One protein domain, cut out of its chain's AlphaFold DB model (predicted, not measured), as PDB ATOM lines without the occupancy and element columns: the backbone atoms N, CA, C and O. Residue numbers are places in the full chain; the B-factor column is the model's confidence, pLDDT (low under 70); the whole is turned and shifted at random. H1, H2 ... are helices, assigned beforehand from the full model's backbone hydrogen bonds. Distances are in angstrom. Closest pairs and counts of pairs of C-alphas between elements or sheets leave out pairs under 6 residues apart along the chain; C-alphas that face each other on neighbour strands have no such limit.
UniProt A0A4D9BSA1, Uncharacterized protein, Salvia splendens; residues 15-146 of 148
ATOM      1  N   GLN A  15     287.647 263.031 191.740       94.94
ATOM      2  CA  GLN A  15     287.334 262.887 193.170       94.94
ATOM      3  C   GLN A  15     287.854 261.559 193.741       94.94
ATOM      4  O   GLN A  15     288.454 261.533 194.814       94.94
ATOM      5  N   GLY A  16     287.635 260.444 193.033       95.12
ATOM      6  CA  GLY A  16     288.085 259.133 193.497       95.12
ATOM      7  C   GLY A  16     289.601 258.986 193.448       95.12
ATOM      8  O   GLY A  16     290.187 258.391 194.345       95.12
ATOM      9  N   TYR A  17     290.247 259.567 192.436       95.06
ATOM     10  CA  TYR A  17     291.704 259.581 192.341       95.06
ATOM     11  C   TYR A  17     292.335 260.405 193.470       95.06
ATOM     12  O   TYR A  17     293.241 259.932 194.153       95.06
ATOM     13  N   LEU A  18     291.835 261.620 193.694       94.44
ATOM     14  CA  LEU A  18     292.342 262.526 194.720       94.44
ATOM     15  C   LEU A  18     292.146 261.951 196.123       94.44
ATOM     16  O   LEU A  18     293.059 262.055 196.932       94.44
ATOM     17  N   ASN A  19     291.028 261.279 196.400       93.19
ATOM     18  CA  ASN A  19     290.810 260.614 197.689       93.19
ATOM     19  C   ASN A  19     291.780 259.444 197.942       93.19
ATOM     20  O   ASN A  19     292.132 259.188 199.091       93.19
ATOM     21  N   GLU A  20     292.234 258.746 196.897       91.81
ATOM     22  CA  GLU A  20     293.261 257.699 197.025       91.81
ATOM     23  C   GLU A  20     294.665 258.294 197.214       91.81
ATOM     24  O   GLU A  20     295.478 257.751 197.962       91.81
ATOM     25  N   MET A  21     294.957 259.417 196.547       91.31
ATOM     26  CA  MET A  21     296.246 260.114 196.646       91.31
ATOM     27  C   MET A  21     296.405 260.902 197.952       91.31
ATOM     28  O   MET A  21     297.501 260.959 198.508       91.31
ATOM     29  N   PHE A  22     295.317 261.492 198.449       91.81
ATOM     30  CA  PHE A  22     295.265 262.327 199.648       91.81
ATOM     31  C   PHE A  22     294.319 261.725 200.700       91.81
ATOM     32  O   PHE A  22     293.310 262.337 201.056       91.81
ATOM     33  N   PRO A  23     294.634 260.536 201.249       86.25
ATOM     34  CA  PRO A  23     293.772 259.872 202.229       86.25
ATOM     35  C   PRO A  23     293.680 260.633 203.563       86.25
ATOM     36  O   PRO A  23     292.751 260.416 204.337       86.25
ATOM     37  N   TRP A  24     294.626 261.543 203.825       88.81
ATOM     38  CA  TRP A  24     294.656 262.414 205.000       88.81
ATOM     39  C   TRP A  24     294.704 263.874 204.553       88.81
ATOM     40  O   TRP A  24     295.683 264.309 203.949       88.81
ATOM     41  N   TRP A  25     293.654 264.634 204.856       89.12
ATOM     42  CA  TRP A  25     293.547 266.051 204.508       89.12
ATOM     43  C   TRP A  25     292.621 266.789 205.483       89.12
ATOM     44  O   TRP A  25     291.848 266.176 206.224       89.12
ATOM     45  N   HIS A  26     292.723 268.117 205.509       89.44
ATOM     46  CA  HIS A  26     291.921 268.960 206.392       89.44
ATOM     47  C   HIS A  26     290.486 269.064 205.879       89.44
ATOM     48  O   HIS A  26     290.261 269.365 204.709       89.44
ATOM     49  N   ARG A  27     289.507 268.870 206.768       90.88
ATOM     50  CA  ARG A  27     288.095 269.054 206.418       90.88
ATOM     51  C   ARG A  27     287.794 270.535 206.244       90.88
ATOM     52  O   ARG A  27     287.985 271.322 207.168       90.88
ATOM     53  N   LEU A  28     287.291 270.889 205.070       92.50
ATOM     54  CA  LEU A  28     286.766 272.219 204.798       92.50
ATOM     55  C   LEU A  28     285.296 272.309 205.247       92.50
ATOM     56  O   LEU A  28     284.593 271.294 205.209       92.50
ATOM     57  N   PRO A  29     284.806 273.492 205.663       94.56
ATOM     58  CA  PRO A  29     283.386 273.685 205.946       94.56
ATOM     59  C   PRO A  29     282.528 273.366 204.717       94.56
ATOM     60  O   PRO A  29     282.858 273.774 203.607       94.56
ATOM     61  N   ASN A  30     281.385 272.706 204.900       91.94
ATOM     62  CA  ASN A  30     280.455 272.439 203.793       91.94
ATOM     63  C   ASN A  30     279.977 273.727 203.095       91.94
ATOM     64  O   ASN A  30     279.726 273.713 201.900       91.94
ATOM     65  N   LYS A  31     279.933 274.859 203.808       95.38
ATOM     66  CA  LYS A  31     279.530 276.173 203.286       95.38
ATOM     67  C   LYS A  31     280.351 276.655 202.092       95.38
ATOM     68  O   LYS A  31     279.841 277.441 201.302       95.38
ATOM     69  N   ILE A  32     281.603 276.218 201.945       96.62
ATOM     70  CA  ILE A  32     282.443 276.606 200.799       96.62
ATOM     71  C   ILE A  32     282.331 275.637 199.610       96.62
ATOM     72  O   ILE A  32     283.002 275.825 198.602       96.62
ATOM     73  N   ASN A  33     281.522 274.584 199.738       96.25
ATOM     74  CA  ASN A  33     281.214 273.611 198.692       96.25
ATOM     75  C   ASN A  33     279.856 272.960 199.009       96.25
ATOM     76  O   ASN A  33     279.778 271.758 199.276       96.25
ATOM     77  N   TYR A  34     278.797 273.773 199.066       96.62
ATOM     78  CA  TYR A  34     277.466 273.280 199.394       96.62
ATOM     79  C   TYR A  34     276.918 272.512 198.194       96.62
ATOM     80  O   TYR A  34     276.661 273.089 197.138       96.62
ATOM     81  N   LEU A  35     276.787 271.197 198.330       96.44
ATOM     82  CA  LEU A  35     276.298 270.329 197.266       96.44
ATOM     83  C   LEU A  35     274.783 270.482 197.151       96.44
ATOM     84  O   LEU A  35     274.096 270.385 198.164       96.44
ATOM     85  N   THR A  36     274.253 270.631 195.935       97.06
ATOM     86  CA  THR A  36     272.811 270.457 195.700       97.06
ATOM     87  C   THR A  36     272.478 268.968 195.806       97.06
ATOM     88  O   THR A  36     272.380 268.247 194.815       97.06
ATOM     89  N   TYR A  37     272.427 268.474 197.039       96.94
ATOM     90  CA  TYR A  37     272.064 267.115 197.400       96.94
ATOM     91  C   TYR A  37     271.144 267.174 198.606       96.94
ATOM     92  O   TYR A  37     271.586 267.523 199.696       96.94
ATOM     93  N   PHE A  38     269.893 266.803 198.393       96.25
ATOM     94  CA  PHE A  38     268.832 266.916 199.372       96.25
ATOM     95  C   PHE A  38     268.365 265.514 199.753       96.25
ATOM     96  O   PHE A  38     267.782 264.787 198.941       96.25
ATOM     97  N   ASP A  39     268.694 265.105 200.977       93.38
ATOM     98  CA  ASP A  39     268.216 263.855 201.555       93.38
ATOM     99  C   ASP A  39     267.039 264.173 202.488       93.38
ATOM    100  O   ASP A  39     267.235 264.811 203.523       93.38
ATOM    101  N   PRO A  40     265.813 263.707 202.193       87.81
ATOM    102  CA  PRO A  40     264.637 264.035 203.002       87.81
ATOM    103  C   PRO A  40     264.745 263.588 204.474       87.81
ATOM    104  O   PRO A  40     263.956 264.036 205.316       87.81
ATOM    105  N   ASN A  41     265.717 262.726 204.798       91.94
ATOM    106  CA  ASN A  41     266.027 262.300 206.161       91.94
ATOM    107  C   ASN A  41     266.860 263.320 206.963       91.94
ATOM    108  O   ASN A  41     266.939 263.192 208.183       91.94
ATOM    109  N   ASN A  42     267.464 264.327 206.322       88.69
ATOM    110  CA  ASN A  42     268.371 265.285 206.969       88.69
ATOM    111  C   ASN A  42     267.667 266.477 207.633       88.69
ATOM    112  O   ASN A  42     268.286 267.159 208.447       88.69
ATOM    113  N   GLY A  43     266.401 266.754 207.314       89.38
ATOM    114  CA  GLY A  43     265.691 267.902 207.881       89.38
ATOM    115  C   GLY A  43     264.618 268.471 206.963       89.38
ATOM    116  O   GLY A  43     264.307 267.900 205.925       89.38
ATOM    117  N   GLU A  44     264.016 269.581 207.384       88.00
ATOM    118  CA  GLU A  44     262.992 270.289 206.608       88.00
ATOM    119  C   GLU A  44     263.586 271.014 205.399       88.00
ATOM    120  O   GLU A  44     263.055 270.865 204.308       88.00
ATOM    121  N   GLU A  45     264.744 271.665 205.553       85.88
ATOM    122  CA  GLU A  45     265.453 272.330 204.446       85.88
ATOM    123  C   GLU A  45     265.734 271.369 203.281       85.88
ATOM    124  O   GLU A  45     265.444 271.696 202.133       85.88
ATOM    125  N   ASP A  46     266.208 270.150 203.569       89.50
ATOM    126  CA  ASP A  46     266.416 269.120 202.544       89.50
ATOM    127  C   ASP A  46     265.092 268.577 201.983       89.50
ATOM    128  O   ASP A  46     265.039 268.179 200.827       89.50
ATOM    129  N   ARG A  47     263.996 268.565 202.748       89.44
ATOM    130  CA  ARG A  47     262.677 268.185 202.206       89.44
ATOM    131  C   ARG A  47     262.100 269.245 201.275       89.44
ATOM    132  O   ARG A  47     261.385 268.898 200.341       89.44
ATOM    133  N   GLU A  48     262.416 270.509 201.524       91.44
ATOM    134  CA  GLU A  48     261.994 271.652 200.709       91.44
ATOM    135  C   GLU A  48     263.022 272.034 199.634       91.44
ATOM    136  O   GLU A  48     262.759 272.896 198.797       91.44
ATOM    137  N   HIS A  49     264.179 271.367 199.627       95.44
ATOM    138  CA  HIS A  49     265.287 271.586 198.702       95.44
ATOM    139  C   HIS A  49     265.801 273.038 198.736       95.44
ATOM    140  O   HIS A  49     266.114 273.649 197.707       95.44
ATOM    141  N   VAL A  50     265.873 273.609 199.940       94.56
ATOM    142  CA  VAL A  50     266.307 274.987 200.189       94.56
ATOM    143  C   VAL A  50     267.812 275.021 200.430       94.56
ATOM    144  O   VAL A  50     268.354 274.211 201.176       94.56
ATOM    145  N   VAL A  51     268.499 275.987 199.815       94.56
ATOM    146  CA  VAL A  51     269.919 276.229 200.097       94.56
ATOM    147  C   VAL A  51     270.039 277.224 201.256       94.56
ATOM    148  O   VAL A  51     269.451 278.307 201.168       94.56
ATOM    149  N   PRO A  52     270.823 276.927 202.310       92.94
ATOM    150  CA  PRO A  52     271.040 277.853 203.416       92.94
ATOM    151  C   PRO A  52     271.609 279.195 202.944       92.94
ATOM    152  O   PRO A  52     272.466 279.256 202.064       92.94
ATOM    153  N   SER A  53     271.157 280.290 203.554       91.75
ATOM    154  CA  SER A  53     271.560 281.650 203.160       91.75
ATOM    155  C   SER A  53     273.020 281.996 203.482       91.75
ATOM    156  O   SER A  53     273.551 282.968 202.951       91.75
ATOM    157  N   ASP A  54     273.678 281.209 204.334       94.38
ATOM    158  CA  ASP A  54     275.036 281.449 204.823       94.38
ATOM    159  C   ASP A  54     276.108 280.585 204.129       94.38
ATOM    160  O   ASP A  54     277.229 280.444 204.635       94.38
ATOM    161  N   VAL A  55     275.780 280.011 202.965       96.00
ATOM    162  CA  VAL A  55     276.750 279.329 202.099       96.00
ATOM    163  C   VAL A  55     277.556 280.337 201.278       96.00
ATOM    164  O   VAL A  55     277.058 281.371 200.846       96.00
ATOM    165  N   TYR A  56     278.820 280.008 201.021       96.38
ATOM    166  CA  TYR A  56     279.735 280.820 200.215       96.38
ATOM    167  C   TYR A  56     279.852 280.326 198.771       96.38
ATOM    168  O   TYR A  56     280.197 281.103 197.886       96.38
ATOM    169  N   ALA A  57     279.590 279.039 198.524       96.94
ATOM    170  CA  ALA A  57     279.601 278.469 197.182       96.94
ATOM    171  C   ALA A  57     278.631 277.291 197.066       96.94
ATOM    172  O   ALA A  57     278.541 276.459 197.971       96.94
ATOM    173  N   ILE A  58     277.962 277.209 195.913       97.62
ATOM    174  CA  ILE A  58     277.036 276.132 195.557       97.62
ATOM    175  C   ILE A  58     277.676 275.255 194.482       97.62
ATOM    176  O   ILE A  58     278.144 275.739 193.451       97.62
ATOM    177  N   HIS A  59     277.642 273.950 194.705       97.69
ATOM    178  CA  HIS A  59     278.051 272.931 193.761       97.69
ATOM    179  C   HIS A  59     276.813 272.215 193.223       97.69
ATOM    180  O   HIS A  59     276.247 271.324 193.854       97.69
ATOM    181  N   TYR A  60     276.442 272.589 192.001       97.88
ATOM    182  CA  TYR A  60     275.309 272.026 191.271       97.88
ATOM    183  C   TYR A  60     275.589 270.589 190.810       97.88
ATOM    184  O   TYR A  60     276.344 270.363 189.851       97.88
ATOM    185  N   LEU A  61     274.989 269.614 191.489       97.06
ATOM    186  CA  LEU A  61     274.965 268.203 191.103       97.06
ATOM    187  C   LEU A  61     273.818 267.909 190.124       97.06
ATOM    188  O   LEU A  61     272.935 268.726 189.902       97.06
ATOM    189  N   GLY A  62     273.852 266.725 189.507       96.25
ATOM    190  CA  GLY A  62     272.858 266.337 188.507       96.25
ATOM    191  C   GLY A  62     272.994 267.135 187.208       96.25
ATOM    192  O   GLY A  62     274.104 267.351 186.703       96.25
ATOM    193  N   TRP A  63     271.856 267.528 186.639       96.00
ATOM    194  CA  TRP A  63     271.807 268.418 185.486       96.00
ATOM    195  C   TRP A  63     272.336 269.802 185.835       96.00
ATOM    196  O   TRP A  63     272.116 270.306 186.931       96.00
ATOM    197  N   LYS A  64     273.056 270.414 184.891       95.12
ATOM    198  CA  LYS A  64     273.629 271.742 185.100       95.12
ATOM    199  C   LYS A  64     272.571 272.822 184.864       95.12
ATOM    200  O   LYS A  64     271.796 272.662 183.923       95.12
ATOM    201  N   PRO A  65     272.573 273.932 185.621       95.38
ATOM    202  CA  PRO A  65     271.521 274.947 185.520       95.38
ATOM    203  C   PRO A  65     271.303 275.491 184.103       95.38
ATOM    204  O   PRO A  65     270.170 275.602 183.651       95.38
ATOM    205  N   TRP A  66     272.378 275.706 183.333       93.19
ATOM    206  CA  TRP A  66     272.278 276.178 181.945       93.19
ATOM    207  C   TRP A  66     271.616 275.181 180.981       93.19
ATOM    208  O   TRP A  66     271.224 275.585 179.889       93.19
ATOM    209  N   TRP A  67     271.477 273.899 181.345       92.62
ATOM    210  CA  TRP A  67     270.710 272.915 180.566       92.62
ATOM    211  C   TRP A  67     269.203 273.031 180.782       92.62
ATOM    212  O   TRP A  67     268.428 272.637 179.910       92.62
ATOM    213  N   CYS A  68     268.795 273.523 181.946       94.12
ATOM    214  CA  CYS A  68     267.401 273.731 182.286       94.12
ATOM    215  C   CYS A  68     266.940 275.070 181.718       94.12
ATOM    216  O   CYS A  68     267.744 275.993 181.602       94.12
ATOM    217  N   TYR A  69     265.663 275.187 181.354       95.56
ATOM    218  CA  TYR A  69     265.061 276.506 181.170       95.56
ATOM    219  C   TYR A  69     264.919 277.199 182.525       95.56
ATOM    220  O   TYR A  69     264.752 276.529 183.539       95.56
ATOM    221  N   ARG A  70     264.969 278.532 182.543       95.62
ATOM    222  CA  ARG A  70     265.020 279.310 183.785       95.62
ATOM    223  C   ARG A  70     263.793 279.201 184.677       95.62
ATOM    224  O   ARG A  70     263.869 279.551 185.845       95.62
ATOM    225  N   ASP A  71     262.687 278.705 184.135       97.50
ATOM    226  CA  ASP A  71     261.403 278.621 184.823       97.50
ATOM    227  C   ASP A  71     261.394 277.667 186.033       97.50
ATOM    228  O   ASP A  71     260.555 277.849 186.909       97.50
ATOM    229  N   TYR A  72     262.275 276.656 186.073       98.06
ATOM    230  CA  TYR A  72     262.493 275.758 187.224       98.06
ATOM    231  C   TYR A  72     263.737 274.874 187.016       98.06
ATOM    232  O   TYR A  72     264.242 274.737 185.897       98.06
ATOM    233  N   ASP A  73     264.202 274.202 188.072       98.00
ATOM    234  CA  ASP A  73     265.267 273.205 187.962       98.00
ATOM    235  C   ASP A  73     264.770 271.917 187.278       98.00
ATOM    236  O   ASP A  73     264.053 271.090 187.843       98.00
ATOM    237  N   CYS A  74     265.206 271.680 186.044       97.44
ATOM    238  CA  CYS A  74     264.817 270.509 185.262       97.44
ATOM    239  C   CYS A  74     265.258 269.151 185.849       97.44
ATOM    240  O   CYS A  74     264.825 268.107 185.350       97.44
ATOM    241  N   ASN A  75     266.069 269.119 186.914       98.00
ATOM    242  CA  ASN A  75     266.281 267.908 187.710       98.00
ATOM    243  C   ASN A  75     264.976 267.357 188.316       98.00
ATOM    244  O   ASN A  75     264.877 266.137 188.479       98.00
ATOM    245  N   TRP A  76     263.967 268.203 188.569       97.88
ATOM    246  CA  TRP A  76     262.655 267.786 189.083       97.88
ATOM    247  C   TRP A  76     261.934 266.775 188.186       97.88
ATOM    248  O   TRP A  76     261.288 265.851 188.683       97.88
ATOM    249  N   ASP A  77     262.123 266.870 186.868       97.75
ATOM    250  CA  ASP A  77     261.485 265.974 185.895       97.75
ATOM    251  C   ASP A  77     262.091 264.552 185.885       97.75
ATOM    252  O   ASP A  77     261.625 263.665 185.163       97.75
ATOM    253  N   GLY A  78     263.156 264.301 186.650       95.12
ATOM    254  CA  GLY A  78     263.805 262.999 186.731       95.12
ATOM    255  C   GLY A  78     263.784 262.438 188.143       95.12
ATOM    256  O   GLY A  78     264.541 262.902 188.981       95.12
ATOM    257  N   VAL A  79     263.054 261.344 188.386       92.75
ATOM    258  CA  VAL A  79     262.964 260.685 189.715       92.75
ATOM    259  C   VAL A  79     264.335 260.456 190.373       92.75
ATOM    260  O   VAL A  79     264.518 260.704 191.557       92.75
ATOM    261  N   LYS A  80     265.342 260.016 189.605       93.75
ATOM    262  CA  LYS A  80     266.707 259.792 190.126       93.75
ATOM    263  C   LYS A  80     267.477 261.083 190.427       93.75
ATOM    264  O   LYS A  80     268.459 261.035 191.168       93.75
ATOM    265  N   ASN A  81     267.053 262.186 189.823       95.81
ATOM    266  CA  ASN A  81     267.695 263.487 189.883       95.81
ATOM    267  C   ASN A  81     266.992 264.457 190.833       95.81
ATOM    268  O   ASN A  81     267.608 265.449 191.187       95.81
ATOM    269  N   GLN A  82     265.771 264.160 191.290       95.69
ATOM    270  CA  GLN A  82     265.037 265.003 192.239       95.69
ATOM    271  C   GLN A  82     265.867 265.324 193.482       95.69
ATOM    272  O   GLN A  82     265.933 266.476 193.875       95.69
ATOM    273  N   LYS A  83     266.633 264.363 194.006       96.44
ATOM    274  CA  LYS A  83     267.582 264.587 195.113       96.44
ATOM    275  C   LYS A  83     268.676 265.633 194.845       96.44
ATOM    276  O   LYS A  83     269.426 265.953 195.753       96.44
ATOM    277  N   PHE A  84     268.834 266.100 193.611       98.00
ATOM    278  CA  PHE A  84     269.751 267.180 193.245       98.00
ATOM    279  C   PHE A  84     269.034 268.475 192.849       98.00
ATOM    280  O   PHE A  84     269.702 269.479 192.613       98.00
ATOM    281  N   ALA A  85     267.705 268.432 192.727       97.50
ATOM    282  CA  ALA A  85     266.901 269.528 192.218       97.50
ATOM    283  C   ALA A  85     266.736 270.616 193.276       97.50
ATOM    284  O   ALA A  85     266.508 270.293 194.432       97.50
ATOM    285  N   SER A  86     266.812 271.887 192.902       97.56
ATOM    286  CA  SER A  86     266.423 272.996 193.775       97.56
ATOM    287  C   SER A  86     266.102 274.229 192.951       97.56
ATOM    288  O   SER A  86     266.987 274.826 192.337       97.56
ATOM    289  N   ASP A  87     264.841 274.660 192.990       97.25
ATOM    290  CA  ASP A  87     264.429 275.908 192.342       97.25
ATOM    291  C   ASP A  87     265.100 277.120 192.997       97.25
ATOM    292  O   ASP A  87     265.446 278.084 192.316       97.25
ATOM    293  N   TYR A  88     265.375 277.043 194.303       96.44
ATOM    294  CA  TYR A  88     266.133 278.064 195.021       96.44
ATOM    295  C   TYR A  88     267.562 278.190 194.473       96.44
ATOM    296  O   TYR A  88     267.999 279.287 194.124       96.44
ATOM    297  N   ALA A  89     268.282 277.071 194.329       97.31
ATOM    298  CA  ALA A  89     269.618 277.071 193.738       97.31
ATOM    299  C   ALA A  89     269.588 277.508 192.263       97.31
ATOM    300  O   ALA A  89     270.431 278.293 191.833       97.31
ATOM    301  N   ASN A  90     268.605 277.038 191.490       97.44
ATOM    302  CA  ASN A  90     268.424 277.437 190.096       97.44
ATOM    303  C   ASN A  90     268.249 278.958 189.969       97.44
ATOM    304  O   ASN A  90     268.936 279.574 189.156       97.44
ATOM    305  N   ASN A  91     267.423 279.580 190.815       96.31
ATOM    306  CA  ASN A  91     267.244 281.035 190.829       96.31
ATOM    307  C   ASN A  91     268.552 281.781 191.117       96.31
ATOM    308  O   ASN A  91     268.873 282.728 190.406       96.31
ATOM    309  N   ILE A  92     269.357 281.313 192.079       96.38
ATOM    310  CA  ILE A  92     270.680 281.902 192.348       96.38
ATOM    311  C   ILE A  92     271.579 281.833 191.107       96.38
ATOM    312  O   ILE A  92     272.286 282.793 190.797       96.38
ATOM    313  N   TRP A  93     271.565 280.715 190.378       96.69
ATOM    314  CA  TRP A  93     272.335 280.602 189.142       96.69
ATOM    315  C   TRP A  93     271.858 281.597 188.076       96.69
ATOM    316  O   TRP A  93     272.687 282.258 187.451       96.69
ATOM    317  N   TRP A  94     270.541 281.749 187.896       96.31
ATOM    318  CA  TRP A  94     269.972 282.697 186.931       96.31
ATOM    319  C   TRP A  94     270.243 284.158 187.297       96.31
ATOM    320  O   TRP A  94     270.532 284.951 186.406       96.31
ATOM    321  N   ASP A  95     270.283 284.497 188.585       96.12
ATOM    322  CA  ASP A  95     270.701 285.824 189.049       96.12
ATOM    323  C   ASP A  95     272.159 286.144 188.688       96.12
ATOM    324  O   ASP A  95     272.506 287.302 188.434       96.12
ATOM    325  N   VAL A  96     273.039 285.135 188.688       94.81
ATOM    326  CA  VAL A  96     274.431 285.277 188.231       94.81
ATOM    327  C   VAL A  96     274.482 285.366 186.710       94.81
ATOM    328  O   VAL A  96     275.180 286.227 186.176       94.81
ATOM    329  N   TYR A  97     273.723 284.515 186.017       94.81
ATOM    330  CA  TYR A  97     273.622 284.527 184.562       94.81
ATOM    331  C   TYR A  97     273.173 285.890 184.038       94.81
ATOM    332  O   TYR A  97     273.819 286.438 183.153       94.81
ATOM    333  N   ASP A  98     272.125 286.478 184.614       94.81
ATOM    334  CA  ASP A  98     271.572 287.759 184.166       94.81
ATOM    335  C   ASP A  98     272.592 288.908 184.293       94.81
ATOM    336  O   ASP A  98     272.586 289.833 183.475       94.81
ATOM    337  N   LYS A  99     273.520 288.817 185.257       96.38
ATOM    338  CA  LYS A  99     274.619 289.778 185.479       96.38
ATOM    339  C   LYS A  99     275.860 289.504 184.627       96.38
ATOM    340  O   LYS A  99     276.757 290.346 184.593       96.38
ATOM    341  N   ALA A 100     275.943 288.344 183.980       93.69
ATOM    342  CA  ALA A 100     277.064 288.000 183.119       93.69
ATOM    343  C   ALA A 100     277.051 288.836 181.830       93.69
ATOM    344  O   ALA A 100     276.012 289.348 181.398       93.69
ATOM    345  N   SER A 101     278.219 288.966 181.211       94.12
ATOM    346  CA  SER A 101     278.368 289.609 179.910       94.12
ATOM    347  C   SER A 101     277.759 288.754 178.793       94.12
ATOM    348  O   SER A 101     277.586 287.539 178.938       94.12
ATOM    349  N   ASP A 102     277.407 289.385 177.673       90.44
ATOM    350  CA  ASP A 102     276.700 288.712 176.576       90.44
ATOM    351  C   ASP A 102     277.521 287.560 175.972       90.44
ATOM    352  O   ASP A 102     276.982 286.482 175.731       90.44
ATOM    353  N   ASP A 103     278.841 287.719 175.860       89.88
ATOM    354  CA  ASP A 103     279.773 286.671 175.420       89.88
ATOM    355  C   ASP A 103     279.752 285.437 176.343       89.88
ATOM    356  O   ASP A 103     279.799 284.294 175.882       89.88
ATOM    357  N   MET A 104     279.609 285.625 177.657       90.19
ATOM    358  CA  MET A 104     279.436 284.507 178.590       90.19
ATOM    359  C   MET A 104     278.057 283.858 178.440       90.19
ATOM    360  O   MET A 104     277.938 282.629 178.485       90.19
ATOM    361  N   LYS A 105     277.013 284.668 178.241       90.25
ATOM    362  CA  LYS A 105     275.629 284.198 178.089       90.25
ATOM    363  C   LYS A 105     275.435 283.353 176.834       90.25
ATOM    364  O   LYS A 105     274.719 282.350 176.898       90.25
ATOM    365  N   GLU A 106     276.105 283.697 175.735       85.81
ATOM    366  CA  GLU A 106     276.089 282.939 174.477       85.81
ATOM    367  C   GLU A 106     276.571 281.491 174.660       85.81
ATOM    368  O   GLU A 106     276.023 280.553 174.081       85.81
ATOM    369  N   ASN A 107     277.531 281.253 175.552       84.88
ATOM    370  CA  ASN A 107     278.020 279.898 175.827       84.88
ATOM    371  C   ASN A 107     276.988 279.001 176.544       84.88
ATOM    372  O   ASN A 107     277.198 277.795 176.675       84.88
ATOM    373  N   CYS A 108     275.861 279.564 176.994       86.44
ATOM    374  CA  CYS A 108     274.776 278.841 177.661       86.44
ATOM    375  C   CYS A 108     273.582 278.535 176.735       86.44
ATOM    376  O   CYS A 108     272.516 278.124 177.216       86.44
ATOM    377  N   PHE A 109     273.720 278.735 175.417       86.00
ATOM    378  CA  PHE A 109     272.697 278.318 174.458       86.00
ATOM    379  C   PHE A 109     272.486 276.800 174.483       86.00
ATOM    380  O   PHE A 109     273.423 276.002 174.529       86.00
ATOM    381  N   LEU A 110     271.219 276.390 174.405       89.38
ATOM    382  CA  LEU A 110     270.861 274.980 174.336       89.38
ATOM    383  C   LEU A 110     271.074 274.453 172.918       89.38
ATOM    384  O   LEU A 110     270.462 274.932 171.959       89.38
ATOM    385  N   THR A 111     271.873 273.396 172.787       90.75
ATOM    386  CA  THR A 111     271.940 272.637 171.536       90.75
ATOM    387  C   THR A 111     270.610 271.925 171.268       90.75
ATOM    388  O   THR A 111     269.782 271.725 172.166       90.75
ATOM    389  N   SER A 112     270.389 271.494 170.025       91.62
ATOM    390  CA  SER A 112     269.198 270.708 169.674       91.62
ATOM    391  C   SER A 112     269.078 269.425 170.503       91.62
ATOM    392  O   SER A 112     267.977 269.085 170.933       91.62
ATOM    393  N   ASP A 113     270.197 268.770 170.815       93.06
ATOM    394  CA  ASP A 113     270.212 267.566 171.649       93.06
ATOM    395  C   ASP A 113     269.818 267.859 173.097       93.06
ATOM    396  O   ASP A 113     269.026 267.118 173.685       93.06
ATOM    397  N   MET A 114     270.309 268.966 173.665       92.56
ATOM    398  CA  MET A 114     269.924 269.407 175.008       92.56
ATOM    399  C   MET A 114     268.422 269.702 175.074       92.56
ATOM    400  O   MET A 114     267.739 269.186 175.960       92.56
ATOM    401  N   ARG A 115     267.882 270.443 174.093       94.38
ATOM    402  CA  ARG A 115     266.439 270.730 174.001       94.38
ATOM    403  C   ARG A 115     265.609 269.456 173.898       94.38
ATOM    404  O   ARG A 115     264.630 269.297 174.625       94.38
ATOM    405  N   ASN A 116     266.010 268.529 173.031       95.12
ATOM    406  CA  ASN A 116     265.329 267.245 172.880       95.12
ATOM    407  C   ASN A 116     265.342 266.456 174.190       95.12
ATOM    408  O   ASN A 116     264.332 265.870 174.579       95.12
ATOM    409  N   ARG A 117     266.472 266.453 174.905       94.56
ATOM    410  CA  ARG A 117     266.599 265.744 176.177       94.56
ATOM    411  C   ARG A 117     265.739 266.372 177.272       94.56
ATOM    412  O   ARG A 117     265.085 265.616 177.991       94.56
ATOM    413  N   PHE A 118     265.665 267.701 177.342       96.06
ATOM    414  CA  PHE A 118     264.749 268.418 178.235       96.06
ATOM    415  C   PHE A 118     263.296 267.995 177.978       96.06
ATOM    416  O   PHE A 118     262.647 267.430 178.858       96.06
ATOM    417  N   TRP A 119     262.805 268.159 176.744       96.81
ATOM    418  CA  TRP A 119     261.407 267.869 176.409       96.81
ATOM    419  C   TRP A 119     261.037 266.397 176.586       96.81
ATOM    420  O   TRP A 119     259.949 266.089 177.073       96.81
ATOM    421  N   ASN A 120     261.945 265.478 176.251       97.06
ATOM    422  CA  ASN A 120     261.732 264.050 176.472       97.06
ATOM    423  C   ASN A 120     261.672 263.696 177.962       97.06
ATOM    424  O   ASN A 120     260.865 262.855 178.352       97.06
ATOM    425  N   THR A 121     262.508 264.320 178.793       96.94
ATOM    426  CA  THR A 121     262.502 264.087 180.247       96.94
ATOM    427  C   THR A 121     261.209 264.617 180.854       96.94
ATOM    428  O   THR A 121     260.491 263.871 181.513       96.94
ATOM    429  N   ARG A 122     260.825 265.843 180.497       97.94
ATOM    430  CA  ARG A 122     259.563 266.459 180.911       97.94
ATOM    431  C   ARG A 122     258.327 265.666 180.471       97.94
ATOM    432  O   ARG A 122     257.380 265.505 181.238       97.94
ATOM    433  N   LYS A 123     258.325 265.118 179.248       98.19
ATOM    434  CA  LYS A 123     257.255 264.227 178.768       98.19
ATOM    435  C   LYS A 123     257.133 262.980 179.650       98.19
ATOM    436  O   LYS A 123     256.025 262.637 180.047       98.19
ATOM    437  N   LYS A 124     258.256 262.344 179.996       97.81
ATOM    438  CA  LYS A 124     258.270 261.176 180.892       97.81
ATOM    439  C   LYS A 124     257.782 261.526 182.296       97.81
ATOM    440  O   LYS A 124     257.032 260.746 182.871       97.81
ATOM    441  N   ALA A 125     258.149 262.694 182.826       98.25
ATOM    442  CA  ALA A 125     257.648 263.180 184.112       98.25
ATOM    443  C   ALA A 125     256.118 263.331 184.114       98.25
ATOM    444  O   ALA A 125     255.441 262.885 185.041       98.25
ATOM    445  N   LYS A 126     255.566 263.886 183.026       98.19
ATOM    446  CA  LYS A 126     254.118 263.974 182.806       98.19
ATOM    447  C   LYS A 126     253.452 262.601 182.726       98.19
ATOM    448  O   LYS A 126     252.430 262.393 183.371       98.19
ATOM    449  N   GLU A 127     254.004 261.679 181.941       98.12
ATOM    450  CA  GLU A 127     253.472 260.313 181.785       98.12
ATOM    451  C   GLU A 127     253.508 259.527 183.101       98.12
ATOM    452  O   GLU A 127     252.577 258.785 183.399       98.12
ATOM    453  N   ALA A 128     254.545 259.737 183.913       97.25
ATOM    454  CA  ALA A 128     254.661 259.175 185.255       97.25
ATOM    455  C   ALA A 128     253.807 259.911 186.304       97.25
ATOM    456  O   ALA A 128     253.744 259.463 187.447       97.25
ATOM    457  N   ASN A 129     253.172 261.032 185.935       96.94
ATOM    458  CA  ASN A 129     252.422 261.920 186.820       96.94
ATOM    459  C   ASN A 129     253.187 262.227 188.119       96.94
ATOM    460  O   ASN A 129     252.652 262.050 189.215       96.94
ATOM    461  N   LEU A 130     254.450 262.660 187.986       96.62
ATOM    462  CA  LEU A 130     255.281 262.971 189.150       96.62
ATOM    463  C   LEU A 130     254.594 264.013 190.039       96.62
ATOM    464  O   LEU A 130     254.028 264.995 189.544       96.62
ATOM    465  N   SER A 131     254.621 263.747 191.345       94.44
ATOM    466  CA  SER A 131     253.833 264.454 192.355       94.44
ATOM    467  C   SER A 131     254.324 265.869 192.643       94.44
ATOM    468  O   SER A 131     253.526 266.689 193.082       94.44
ATOM    469  N   ASP A 132     255.599 266.164 192.380       93.81
ATOM    470  CA  ASP A 132     256.174 267.507 192.529       93.81
ATOM    471  C   ASP A 132     255.569 268.511 191.529       93.81
ATOM    472  O   ASP A 132     255.504 269.704 191.799       93.81
ATOM    473  N   GLY A 133     255.068 268.030 190.383       96.31
ATOM    474  CA  GLY A 133     254.294 268.832 189.440       96.31
ATOM    475  C   GLY A 133     255.082 269.826 188.579       96.31
ATOM    476  O   GLY A 133     254.446 270.510 187.772       96.31
ATOM    477  N   HIS A 134     256.419 269.887 188.648       97.75
ATOM    478  CA  HIS A 134     257.213 270.866 187.882       97.75
ATOM    479  C   HIS A 134     257.056 270.709 186.360       97.75
ATOM    480  O   HIS A 134     257.035 271.689 185.608       97.75
ATOM    481  N   TRP A 135     256.778 269.490 185.886       97.81
ATOM    482  CA  TRP A 135     256.439 269.214 184.486       97.81
ATOM    483  C   TRP A 135     255.186 269.958 183.983       97.81
ATOM    484  O   TRP A 135     254.900 269.946 182.779       97.81
ATOM    485  N   ARG A 136     254.415 270.620 184.858       98.06
ATOM    486  CA  ARG A 136     253.267 271.476 184.508       98.06
ATOM    487  C   ARG A 136     253.639 272.952 184.334       98.06
ATOM    488  O   ARG A 136     252.881 273.669 183.687       98.06
ATOM    489  N   ILE A 137     254.793 273.398 184.838       98.12
ATOM    490  CA  ILE A 137     255.228 274.807 184.817       98.12
ATOM    491  C   ILE A 137     255.410 275.282 183.377       98.12
ATOM    492  O   ILE A 137     256.157 274.675 182.615       98.12
ATOM    493  N   LYS A 138     254.727 276.352 182.971       97.44
ATOM    494  CA  LYS A 138     254.856 276.890 181.612       97.44
ATOM    495  C   LYS A 138     256.263 277.459 181.413       97.44
ATOM    496  O   LYS A 138     256.658 278.337 182.163       97.44
ATOM    497  N   ILE A 139     256.964 277.001 180.375       96.81
ATOM    498  CA  ILE A 139     258.284 277.535 180.015       96.81
ATOM    499  C   ILE A 139     258.122 278.907 179.355       96.81
ATOM    500  O   ILE A 139     257.364 279.037 178.386       96.81
ATOM    501  N   THR A 140     258.830 279.907 179.869       96.00
ATOM    502  CA  THR A 140     258.852 281.292 179.379       96.00
ATOM    503  C   THR A 140     260.260 281.797 179.070       96.00
ATOM    504  O   THR A 140     260.394 282.883 178.507       96.00
ATOM    505  N   ASP A 141     261.293 281.000 179.362       94.69
ATOM    506  CA  ASP A 141     262.692 281.305 179.057       94.69
ATOM    507  C   ASP A 141     262.901 281.809 177.604       94.69
ATOM    508  O   ASP A 141     262.504 281.122 176.649       94.69
ATOM    509  N   PRO A 142     263.557 282.974 177.405       90.69
ATOM    510  CA  PRO A 142     263.835 283.548 176.083       90.69
ATOM    511  C   PRO A 142     264.534 282.594 175.103       90.69
ATOM    512  O   PRO A 142     264.291 282.648 173.887       90.69
ATOM    513  N   ARG A 143     265.335 281.652 175.617       89.88
ATOM    514  CA  ARG A 143     266.090 280.680 174.816       89.88
ATOM    515  C   ARG A 143     265.192 279.702 174.059       89.88
ATOM    516  O   ARG A 143     265.667 279.081 173.110       89.88
ATOM    517  N   LEU A 144     263.896 279.612 174.385       87.75
ATOM    518  CA  LEU A 144     262.902 278.905 173.563       87.75
ATOM    519  C   LEU A 144     262.890 279.391 172.110       87.75
ATOM    520  O   LEU A 144     262.719 278.595 171.189       87.75
ATOM    521  N   ASN A 145     263.087 280.695 171.912       82.25
ATOM    522  CA  ASN A 145     263.064 281.339 170.602       82.25
ATOM    523  C   ASN A 145     264.476 281.662 170.087       82.25
ATOM    524  O   ASN A 145     264.616 282.507 169.205       82.25
ATOM    525  N   ASN A 146     265.512 281.023 170.650       71.38
ATOM    526  CA  ASN A 146     266.924 281.367 170.440       71.38
ATOM    527  C   ASN A 146     267.218 282.859 170.706       71.38
ATOM    528  O   ASN A 146     267.967 283.484 169.960       71.38
TER     529      ASN A 146
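AT A GLANCE: This is residues 15 to 146 of the 148 residues of an uncharacterized protein of Salvia splendens (UniProt A0A4D9BSA1). Two longer helices, H4 and H6, sit on a core of loops round the short helix H3, and an arm, residues 15 to 28 with H1, sticks out from this body. Look for 132 printed residues with seven named helices, H1 to H7 in order along the chain, and no named strand. The class is all helix, with 54 residues, under half, in named elements. The whole is only just compact, close to loose, with a radius of gyration of the C-alphas of 16.4 A and spans of 49 by 38 by 30 A.

HOW THE PARTS SIT: Start at H1, residues 15 to 21, which stands free and touches no helix. Further on, residues 34 to 35 pair in parallel with residues 58 to 59. H2, residues 44 to 48, touches no helix. Next find H3, residues 74 to 77, which touches residues 118 to 125 alone of H6, residues 112 to 127; their closest C-alphas, of Asp 77 and Ala 125, are 5.1 A apart. H4, residues 87 to 99, and H5, residues 102 to 106, are close but not clearly touching, with the closest C-alphas, of Tyr 97 and Lys 105, 6.8 A apart. H4 and H6 are apart. H7, residues 142 to 145, touches no helix. Every O i to N i+4 pair is within hydrogen-bond range in H1, H2, H5 and H6, against 8 of 9 in H4; H3 and H7 are too short for such a pair.

IN THESE COORDINATES: Find C-alpha 15 at (287.334, 262.887, 193.170); from there H1 runs 10.0 A to C-alpha 21. H4 runs 18.5 A from C-alpha 87, and H6 runs 22.4 A from C-alpha 112 at (269.198, 270.708, 169.674). H7 ends at C-alpha 145, at (263.064, 281.339, 170.602).

THE WHOLE: The C-alphas of Trp 24 and Asn 145, the two farthest apart, are 50.4 A from each other. The links H1 to H2, H2 to H3 and H6 to H7 are long. The printed part has no cut, and no printed residue is under 70 in pLDDT.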